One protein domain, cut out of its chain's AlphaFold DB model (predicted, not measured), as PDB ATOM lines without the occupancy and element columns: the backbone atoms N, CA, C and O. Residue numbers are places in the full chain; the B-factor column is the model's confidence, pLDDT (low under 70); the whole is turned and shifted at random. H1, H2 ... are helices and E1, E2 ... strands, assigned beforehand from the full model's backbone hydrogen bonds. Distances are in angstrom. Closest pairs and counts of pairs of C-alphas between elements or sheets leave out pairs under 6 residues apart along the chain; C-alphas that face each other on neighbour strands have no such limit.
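AT A GLANCE: This is residues 429 to 502 of the 514 residues of an uncharacterized protein of Lentithecium fluviatile CBS 122367 (UniProt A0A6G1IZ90). Two long helices, H2 and H3, lie side by side and run opposite ways, and the strand hairpin E1 E2, between them along the chain, sits at one end of the pair. Beyond the other end of H3 the chain goes on as an arm, H4, whose residues 496 to 502 stick out, while the short H1 lies near H2. The printed part has 74 residues, with four named helices and two named strands in the order H1 H2 E1 E2 H3 H4; the sheet E1 - E2 is antiparallel and the class is mostly helix. The whole is loose, with a radius of gyration of the C-alphas of 14.8 A, and elongated, spanning 47 by 27 by 19 A.

IN THESE COORDINATES: H1 is residues 429 to 434, beginning at C-alpha 429 (217.936, 146.816, 191.802). H2 is residues 443 to 457, 21.3 A long. E1 is residues 462 to 466 and E2 residues 472 to 476. H3 is residues 477 to 490, 19.7 A long, beginning at C-alpha 477 (208.907, 139.177, 178.257). H4 is residues 494 to 502, ending at C-alpha 502 (206.263, 135.196, 218.145).

HOW THE PARTS SIT: H1 and H2 are close but not clearly touching, the C-alphas of Leu 432 and Val 446 closest at 7.5 A. H2 and H3 touch at a shallow tilt of 25 degrees, opposite ways, closest at the C-alphas of Ala 447 and Leu 484, 6.1 A. The hairpin E1 and E2 has N 463 and O 475 within hydrogen-bond range at 2.8 A. H3 and H4 are apart. In H1, H2, H3 and H4 every O i to N i+4 pair is within hydrogen-bond range.

THE WHOLE: The C-alphas farthest apart, Ser 459 and Leu 502, are 47.8 A apart. The printed part has no cut and no long link. The model's pLDDT is under 70 at residues 429 to 440, 468 and 491 to 502.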
ATOM      1  N   ILE A 429     217.147 148.036 192.018       48.41
ATOM      2  CA  ILE A 429     217.936 146.816 191.802       48.41
ATOM      3  C   ILE A 429     218.718 146.443 193.068       48.41
ATOM      4  O   ILE A 429     218.822 145.260 193.385       48.41
ATOM      5  N   VAL A 430     219.218 147.438 193.801       50.31
ATOM      6  CA  VAL A 430     219.961 147.259 195.055       50.31
ATOM      7  C   VAL A 430     219.027 146.714 196.138       50.31
ATOM      8  O   VAL A 430     219.295 145.690 196.767       50.31
ATOM      9  N   ASP A 431     217.838 147.299 196.206       47.47
ATOM     10  CA  ASP A 431     216.713 146.899 197.049       47.47
ATOM     11  C   ASP A 431     216.218 145.463 196.823       47.47
ATOM     12  O   ASP A 431     215.824 144.766 197.766       47.47
ATOM     13  N   LEU A 432     216.241 145.005 195.568       47.28
ATOM     14  CA  LEU A 432     215.866 143.643 195.188       47.28
ATOM     15  C   LEU A 432     216.922 142.619 195.625       47.28
ATOM     16  O   LEU A 432     216.584 141.497 196.000       47.28
ATOM     17  N   LEU A 433     218.201 142.994 195.555       51.38
ATOM     18  CA  LEU A 433     219.323 142.109 195.859       51.38
ATOM     19  C   LEU A 433     219.576 141.967 197.364       51.38
ATOM     20  O   LEU A 433     220.123 140.947 197.781       51.38
ATOM     21  N   TRP A 434     219.158 142.938 198.180       49.91
ATOM     22  CA  TRP A 434     219.403 142.934 199.630       49.91
ATOM     23  C   TRP A 434     218.192 142.633 200.502       49.91
ATOM     24  O   TRP A 434     218.317 142.582 201.723       49.91
ATOM     25  N   GLY A 435     217.017 142.406 199.917       45.66
ATOM     26  CA  GLY A 435     215.839 141.960 200.664       45.66
ATOM     27  C   GLY A 435     215.277 142.979 201.665       45.66
ATOM     28  O   GLY A 435     214.261 142.693 202.295       45.66
ATOM     29  N   GLN A 436     215.873 144.170 201.794       50.69
ATOM     30  CA  GLN A 436     215.395 145.214 202.701       50.69
ATOM     31  C   GLN A 436     214.090 145.854 202.214       50.69
ATOM     32  O   GLN A 436     213.279 146.248 203.044       50.69
ATOM     33  N   CYS A 437     213.788 145.827 200.912       46.22
ATOM     34  CA  CYS A 437     212.559 146.424 200.363       46.22
ATOM     35  C   CYS A 437     211.461 145.416 200.028       46.22
ATOM     36  O   CYS A 437     210.394 145.797 199.542       46.22
ATOM     37  N   ILE A 438     211.643 144.142 200.393       49.00
ATOM     38  CA  ILE A 438     210.544 143.168 200.469       49.00
ATOM     39  C   ILE A 438     209.760 143.415 201.772       49.00
ATOM     40  O   ILE A 438     209.467 142.521 202.559       49.00
ATOM     41  N   HIS A 439     209.443 144.681 202.043       56.06
ATOM     42  CA  HIS A 439     208.330 145.010 202.913       56.06
ATOM     43  C   HIS A 439     207.076 144.632 202.124       56.06
ATOM     44  O   HIS A 439     206.955 144.983 200.949       56.06
ATOM     45  N   ALA A 440     206.187 143.867 202.759       58.28
ATOM     46  CA  ALA A 440     205.152 143.001 202.181       58.28
ATOM     47  C   ALA A 440     204.057 143.655 201.291       58.28
ATOM     48  O   ALA A 440     202.951 143.133 201.198       58.28
ATOM     49  N   GLY A 441     204.320 144.782 200.625       71.50
ATOM     50  CA  GLY A 441     203.362 145.487 199.767       71.50
ATOM     51  C   GLY A 441     203.883 145.954 198.403       71.50
ATOM     52  O   GLY A 441     203.071 146.354 197.576       71.50
ATOM     53  N   ASN A 442     205.192 145.898 198.119       79.94
ATOM     54  CA  ASN A 442     205.756 146.538 196.915       79.94
ATOM     55  C   ASN A 442     206.251 145.583 195.814       79.94
ATOM     56  O   ASN A 442     206.877 146.036 194.856       79.94
ATOM     57  N   HIS A 443     205.927 144.288 195.874       84.25
ATOM     58  CA  HIS A 443     206.392 143.299 194.885       84.25
ATOM     59  C   HIS A 443     206.005 143.671 193.450       84.25
ATOM     60  O   HIS A 443     206.821 143.575 192.536       84.25
ATOM     61  N   ASN A 444     204.787 144.187 193.266       85.38
ATOM     62  CA  ASN A 444     204.309 144.639 191.962       85.38
ATOM     63  C   ASN A 444     205.142 145.802 191.415       85.38
ATOM     64  O   ASN A 444     205.516 145.794 190.246       85.38
ATOM     65  N   ARG A 445     205.474 146.783 192.262       84.44
ATOM     66  CA  ARG A 445     206.272 147.950 191.862       84.44
ATOM     67  C   ARG A 445     207.683 147.534 191.455       84.44
ATOM     68  O   ARG A 445     208.218 148.039 190.472       84.44
ATOM     69  N   VAL A 446     208.249 146.583 192.184       82.56
ATOM     70  CA  VAL A 446     209.575 146.026 191.935       82.56
ATOM     71  C   VAL A 446     209.606 145.215 190.635       82.56
ATOM     72  O   VAL A 446     210.421 145.502 189.757       82.56
ATOM     73  N   ALA A 447     208.673 144.275 190.447       87.44
ATOM     74  CA  ALA A 447     208.546 143.508 189.205       87.44
ATOM     75  C   ALA A 447     208.343 144.430 187.990       87.44
ATOM     76  O   ALA A 447     208.989 144.261 186.952       87.44
ATOM     77  N   GLN A 448     207.512 145.463 188.141       89.62
ATOM     78  CA  GLN A 448     207.261 146.451 187.101       89.62
ATOM     79  C   GLN A 448     208.503 147.301 186.796       89.62
ATOM     80  O   GLN A 448     208.818 147.514 185.626       89.62
ATOM     81  N   ALA A 449     209.259 147.735 187.809       87.50
ATOM     82  CA  ALA A 449     210.513 148.464 187.620       87.50
ATOM     83  C   ALA A 449     211.572 147.613 186.898       87.50
ATOM     84  O   ALA A 449     212.223 148.095 185.966       87.50
ATOM     85  N   MET A 450     211.710 146.335 187.263       86.56
ATOM     86  CA  MET A 450     212.602 145.399 186.570       86.56
ATOM     87  C   MET A 450     212.190 145.213 185.109       86.56
ATOM     88  O   MET A 450     213.028 145.303 184.211       86.56
ATOM     89  N   MET A 451     210.899 145.002 184.850       93.75
ATOM     90  CA  MET A 451     210.391 144.792 183.495       93.75
ATOM     91  C   MET A 451     210.467 146.055 182.633       93.75
ATOM     92  O   MET A 451     210.774 145.953 181.446       93.75
ATOM     93  N   ASN A 452     210.284 147.245 183.210       90.50
ATOM     94  CA  ASN A 452     210.500 148.517 182.520       90.50
ATOM     95  C   ASN A 452     211.970 148.682 182.108       90.50
ATOM     96  O   ASN A 452     212.244 148.950 180.940       90.50
ATOM     97  N   ASN A 453     212.914 148.427 183.018       86.06
ATOM     98  CA  ASN A 453     214.350 148.459 182.713       86.06
ATOM     99  C   ASN A 453     214.767 147.404 181.678       86.06
ATOM    100  O   ASN A 453     215.620 147.643 180.823       86.06
ATOM    101  N   LEU A 454     214.154 146.225 181.719       88.38
ATOM    102  CA  LEU A 454     214.395 145.194 180.719       88.38
ATOM    103  C   LEU A 454     213.848 145.606 179.347       88.38
ATOM    104  O   LEU A 454     214.479 145.355 178.321       88.38
ATOM    105  N   ASN A 455     212.684 146.256 179.320       92.69
ATOM    106  CA  ASN A 455     212.060 146.739 178.095       92.69
ATOM    107  C   ASN A 455     212.854 147.854 177.419       92.69
ATOM    108  O   ASN A 455     212.908 147.865 176.191       92.69
ATOM    109  N   THR A 456     213.483 148.743 178.189       91.88
ATOM    110  CA  THR A 456     214.330 149.810 177.636       91.88
ATOM    111  C   THR A 456     215.631 149.267 177.051       91.88
ATOM    112  O   THR A 456     216.083 149.755 176.019       91.88
ATOM    113  N   ARG A 457     216.227 148.234 177.663       89.38
ATOM    114  CA  ARG A 457     217.527 147.679 177.237       89.38
ATOM    115  C   ARG A 457     217.425 146.618 176.145       89.38
ATOM    116  O   ARG A 457     218.358 146.442 175.367       89.38
ATOM    117  N   VAL A 458     216.318 145.880 176.095       92.62
ATOM    118  CA  VAL A 458     216.166 144.716 175.217       92.62
ATOM    119  C   VAL A 458     214.944 144.912 174.330       92.62
ATOM    120  O   VAL A 458     213.817 144.819 174.802       92.62
ATOM    121  N   SER A 459     215.135 145.140 173.030       94.94
ATOM    122  CA  SER A 459     214.026 145.363 172.084       94.94
ATOM    123  C   SER A 459     213.297 144.079 171.665       94.94
ATOM    124  O   SER A 459     212.160 144.132 171.198       94.94
ATOM    125  N   VAL A 460     213.908 142.907 171.857       94.62
ATOM    126  CA  VAL A 460     213.321 141.622 171.447       94.62
ATOM    127  C   VAL A 460     212.179 141.177 172.367       94.62
ATOM    128  O   VAL A 460     212.244 141.313 173.586       94.62
ATOM    129  N   ALA A 461     211.127 140.589 171.788       93.50
ATOM    130  CA  ALA A 461     209.950 140.111 172.528       93.50
ATOM    131  C   ALA A 461     210.222 138.864 173.400       93.50
ATOM    132  O   ALA A 461     209.442 138.538 174.300       93.50
ATOM    133  N   SER A 462     211.324 138.159 173.135       94.75
ATOM    134  CA  SER A 462     211.729 136.940 173.834       94.75
ATOM    135  C   SER A 462     213.219 136.946 174.135       94.75
ATOM    136  O   SER A 462     214.002 137.341 173.273       94.75
ATOM    137  N   ILE A 463     213.591 136.429 175.299       93.44
ATOM    138  CA  ILE A 463     214.949 136.405 175.833       93.44
ATOM    139  C   ILE A 463     215.321 134.951 176.127       93.44
ATOM    140  O   ILE A 463     214.503 134.180 176.627       93.44
ATOM    141  N   SER A 464     216.544 134.562 175.787       93.00
ATOM    142  CA  SER A 464     217.098 133.259 176.155       93.00
ATOM    143  C   SER A 464     217.773 133.377 177.518       93.00
ATOM    144  O   SER A 464     218.726 134.136 177.660       93.00
ATOM    145  N   ILE A 465     217.269 132.647 178.507       87.50
ATOM    146  CA  ILE A 465     217.771 132.633 179.880       87.50
ATOM    147  C   ILE A 465     218.532 131.326 180.088       87.50
ATOM    148  O   ILE A 465     217.982 130.247 179.862       87.50
ATOM    149  N   LEU A 466     219.795 131.422 180.500       84.38
ATOM    150  CA  LEU A 466     220.592 130.270 180.913       84.38
ATOM    151  C   LEU A 466     220.252 129.936 182.368       84.38
ATOM    152  O   LEU A 466     220.411 130.773 183.253       84.38
ATOM    153  N   LYS A 467     219.760 128.725 182.609       83.31
ATOM    154  CA  LYS A 467     219.482 128.210 183.949       83.31
ATOM    155  C   LYS A 467     220.747 127.666 184.610       83.31
ATOM    156  O   LYS A 467     221.733 127.366 183.942       83.31
ATOM    157  N   PHE A 468     220.681 127.474 185.929       68.88
ATOM    158  CA  PHE A 468     221.765 126.886 186.728       68.88
ATOM    159  C   PHE A 468     222.166 125.471 186.292       68.88
ATOM    160  O   PHE A 468     223.319 125.090 186.452       68.88
ATOM    161  N   ASP A 469     221.247 124.703 185.706       83.62
ATOM    162  CA  ASP A 469     221.531 123.378 185.138       83.62
ATOM    163  C   ASP A 469     222.213 123.443 183.754       83.62
ATOM    164  O   ASP A 469     222.418 122.418 183.106       83.62
ATOM    165  N   GLY A 470     222.554 124.646 183.280       78.00
ATOM    166  CA  GLY A 470     223.152 124.886 181.971       78.00
ATOM    167  C   GLY A 470     222.153 124.843 180.814       78.00
ATOM    168  O   GLY A 470     222.547 125.027 179.661       78.00
ATOM    169  N   THR A 471     220.861 124.623 181.076       89.19
ATOM    170  CA  THR A 471     219.847 124.627 180.020       89.19
ATOM    171  C   THR A 471     219.493 126.054 179.615       89.19
ATOM    172  O   THR A 471     219.344 126.953 180.441       89.19
ATOM    173  N   ILE A 472     219.352 126.284 178.309       89.25
ATOM    174  CA  ILE A 472     218.909 127.574 177.775       89.25
ATOM    175  C   ILE A 472     217.401 127.498 177.567       89.25
ATOM    176  O   ILE A 472     216.926 126.771 176.694       89.25
ATOM    177  N   GLN A 473     216.641 128.269 178.341       94.00
ATOM    178  CA  GLN A 473     215.199 128.400 178.164       94.00
ATOM    179  C   GLN A 473     214.865 129.740 177.513       94.00
ATOM    180  O   GLN A 473     215.214 130.804 178.016       94.00
ATOM    181  N   ARG A 474     214.129 129.698 176.402       94.56
ATOM    182  CA  ARG A 474     213.576 130.904 175.783       94.56
ATOM    183  C   ARG A 474     212.289 131.303 176.504       94.56
ATOM    184  O   ARG A 474     211.337 130.530 176.543       94.56
ATOM    185  N   GLN A 475     212.269 132.507 177.057       95.75
ATOM    186  CA  GLN A 475     211.152 133.103 177.785       95.75
ATOM    187  C   GLN A 475     210.659 134.337 177.026       95.75
ATOM    188  O   GLN A 475     211.452 135.119 176.502       95.75
ATOM    189  N   THR A 476     209.346 134.521 176.921       97.56
ATOM    190  CA  THR A 476     208.796 135.794 176.436       97.56
ATOM    191  C   THR A 476     208.875 136.822 177.560       97.56
ATOM    192  O   THR A 476     208.851 136.458 178.732       97.56
ATOM    193  N   LYS A 477     208.937 138.116 177.232       94.94
ATOM    194  CA  LYS A 477     208.907 139.177 178.257       94.94
ATOM    195  C   LYS A 477     207.683 139.074 179.172       94.94
ATOM    196  O   LYS A 477     207.799 139.284 180.371       94.94
ATOM    197  N   LYS A 478     206.533 138.685 178.610       95.00
ATOM    198  CA  LYS A 478     205.316 138.395 179.376       95.00
ATOM    199  C   LYS A 478     205.511 137.206 180.323       95.00
ATOM    200  O   LYS A 478     205.218 137.332 181.501       95.00
ATOM    201  N   GLY A 479     206.071 136.096 179.835       94.06
ATOM    202  CA  GLY A 479     206.359 134.929 180.676       94.06
ATOM    203  C   GLY A 479     207.337 135.237 181.811       94.06
ATOM    204  O   GLY A 479     207.165 134.736 182.918       94.06
ATOM    205  N   LEU A 480     208.316 136.113 181.568       93.25
ATOM    206  CA  LEU A 480     209.250 136.564 182.596       93.25
ATOM    207  C   LEU A 480     208.572 137.463 183.638       93.25
ATOM    208  O   LEU A 480     208.833 137.305 184.824       93.25
ATOM    209  N   HIS A 481     207.691 138.368 183.206       93.44
ATOM    210  CA  HIS A 481     206.874 139.186 184.102       93.44
ATOM    211  C   HIS A 481     206.003 138.303 185.009       93.44
ATOM    212  O   HIS A 481     206.058 138.431 186.228       93.44
ATOM    213  N   ASP A 482     205.269 137.348 184.429       92.75
ATOM    214  CA  ASP A 482     204.412 136.420 185.177       92.75
ATOM    215  C   ASP A 482     205.236 135.556 186.153       92.75
ATOM    216  O   ASP A 482     204.824 135.333 187.293       92.75
ATOM    217  N   LEU A 483     206.433 135.120 185.738       91.44
ATOM    218  CA  LEU A 483     207.367 134.382 186.589       91.44
ATOM    219  C   LEU A 483     207.868 135.234 187.762       91.44
ATOM    220  O   LEU A 483     207.912 134.733 188.883       91.44
ATOM    221  N   LEU A 484     208.231 136.499 187.528       90.00
ATOM    222  CA  LEU A 484     208.684 137.418 188.577       90.00
ATOM    223  C   LEU A 484     207.585 137.657 189.611       90.00
ATOM    224  O   LEU A 484     207.850 137.512 190.800       90.00
ATOM    225  N   HIS A 485     206.355 137.932 189.172       87.94
ATOM    226  CA  HIS A 485     205.213 138.085 190.076       87.94
ATOM    227  C   HIS A 485     204.957 136.815 190.885       87.94
ATOM    228  O   HIS A 485     204.938 136.863 192.110       87.94
ATOM    229  N   THR A 486     204.862 135.664 190.214       89.12
ATOM    230  CA  THR A 486     204.609 134.384 190.893       89.12
ATOM    231  C   THR A 486     205.704 134.071 191.911       89.12
ATOM    232  O   THR A 486     205.414 133.617 193.014       89.12
ATOM    233  N   THR A 487     206.966 134.335 191.565       85.56
ATOM    234  CA  THR A 487     208.101 134.058 192.451       85.56
ATOM    235  C   THR A 487     208.083 134.992 193.657       85.56
ATOM    236  O   THR A 487     208.145 134.507 194.782       85.56
ATOM    237  N   LEU A 488     207.927 136.303 193.446       83.88
ATOM    238  CA  LEU A 488     207.885 137.293 194.528       83.88
ATOM    239  C   LEU A 488     206.690 137.076 195.469       83.88
ATOM    240  O   LEU A 488     206.839 137.204 196.680       83.88
ATOM    241  N   ASP A 489     205.538 136.659 194.941       83.00
ATOM    242  CA  ASP A 489     204.365 136.323 195.751       83.00
ATOM    243  C   ASP A 489     204.552 134.997 196.515       83.00
ATOM    244  O   ASP A 489     204.146 134.873 197.672       83.00
ATOM    245  N   SER A 490     205.225 134.009 195.911       79.19
ATOM    246  CA  SER A 490     205.449 132.683 196.513       79.19
ATOM    247  C   SER A 490     206.524 132.635 197.601       79.19
ATOM    248  O   SER A 490     206.570 131.670 198.360       79.19
ATOM    249  N   VAL A 491     207.389 133.650 197.697       68.81
ATOM    250  CA  VAL A 491     208.460 133.727 198.711       68.81
ATOM    251  C   VAL A 491     207.915 134.182 200.079       68.81
ATOM    252  O   VAL A 491     208.590 134.054 201.101       68.81
ATOM    253  N   CYS A 492     206.650 134.608 200.145       54.00
ATOM    254  CA  CYS A 492     206.021 135.152 201.348       54.00
ATOM    255  C   CYS A 492     205.185 134.206 202.267       54.00
ATOM    256  O   CYS A 492     204.346 134.730 203.001       54.00
ATOM    257  N   PRO A 493     205.362 132.864 202.356       52.91
ATOM    258  CA  PRO A 493     204.722 132.080 203.425       52.91
ATOM    259  C   PRO A 493     205.484 132.130 204.759       52.91
ATOM    260  O   PRO A 493     204.904 131.894 205.819       52.91
ATOM    261  N   THR A 494     206.787 132.421 204.746       49.81
ATOM    262  CA  THR A 494     207.650 132.182 205.918       49.81
ATOM    263  C   THR A 494     207.460 133.212 207.037       49.81
ATOM    264  O   THR A 494     207.720 132.907 208.202       49.81
ATOM    265  N   GLN A 495     206.924 134.400 206.735       49.03
ATOM    266  CA  GLN A 495     206.595 135.391 207.769       49.03
ATOM    267  C   GLN A 495     205.333 135.040 208.571       49.03
ATOM    268  O   GLN A 495     205.236 135.426 209.736       49.03
ATOM    269  N   VAL A 496     204.400 134.250 208.026       49.38
ATOM    270  CA  VAL A 496     203.220 133.806 208.794       49.38
ATOM    271  C   VAL A 496     203.631 132.806 209.880       49.38
ATOM    272  O   VAL A 496     203.094 132.840 210.984       49.38
ATOM    273  N   ILE A 497     204.647 131.976 209.618       46.41
ATOM    274  CA  ILE A 497     205.149 131.001 210.595       46.41
ATOM    275  C   ILE A 497     205.952 131.697 211.706       46.41
ATOM    276  O   ILE A 497     205.753 131.383 212.878       46.41
ATOM    277  N   MET A 498     206.787 132.695 211.386       43.91
ATOM    278  CA  MET A 498     207.524 133.430 212.427       43.91
ATOM    279  C   MET A 498     206.622 134.323 213.286       43.91
ATOM    280  O   MET A 498     206.808 134.362 214.501       43.91
ATOM    281  N   ASN A 499     205.600 134.968 212.712       44.75
ATOM    282  CA  ASN A 499     204.671 135.795 213.491       44.75
ATOM    283  C   ASN A 499     203.701 134.955 214.340       44.75
ATOM    284  O   ASN A 499     203.367 135.355 215.456       44.75
ATOM    285  N   ALA A 500     203.318 133.754 213.887       47.56
ATOM    286  CA  ALA A 500     202.573 132.806 214.716       47.56
ATOM    287  C   ALA A 500     203.419 132.280 215.895       47.56
ATOM    288  O   ALA A 500     202.912 132.153 217.011       47.56
ATOM    289  N   SER A 501     204.719 132.031 215.688       45.34
ATOM    290  CA  SER A 501     205.637 131.640 216.767       45.34
ATOM    291  C   SER A 501     205.964 132.786 217.735       45.34
ATOM    292  O   SER A 501     206.065 132.534 218.937       45.34
ATOM    293  N   LEU A 502     206.062 134.037 217.267       41.69
ATOM    294  CA  LEU A 502     206.263 135.196 218.145       41.69
ATOM    295  C   LEU A 502     205.008 135.520 218.978       41.69
ATOM    296  O   LEU A 502     205.122 135.784 220.175       41.69
TER     297      LEU A 502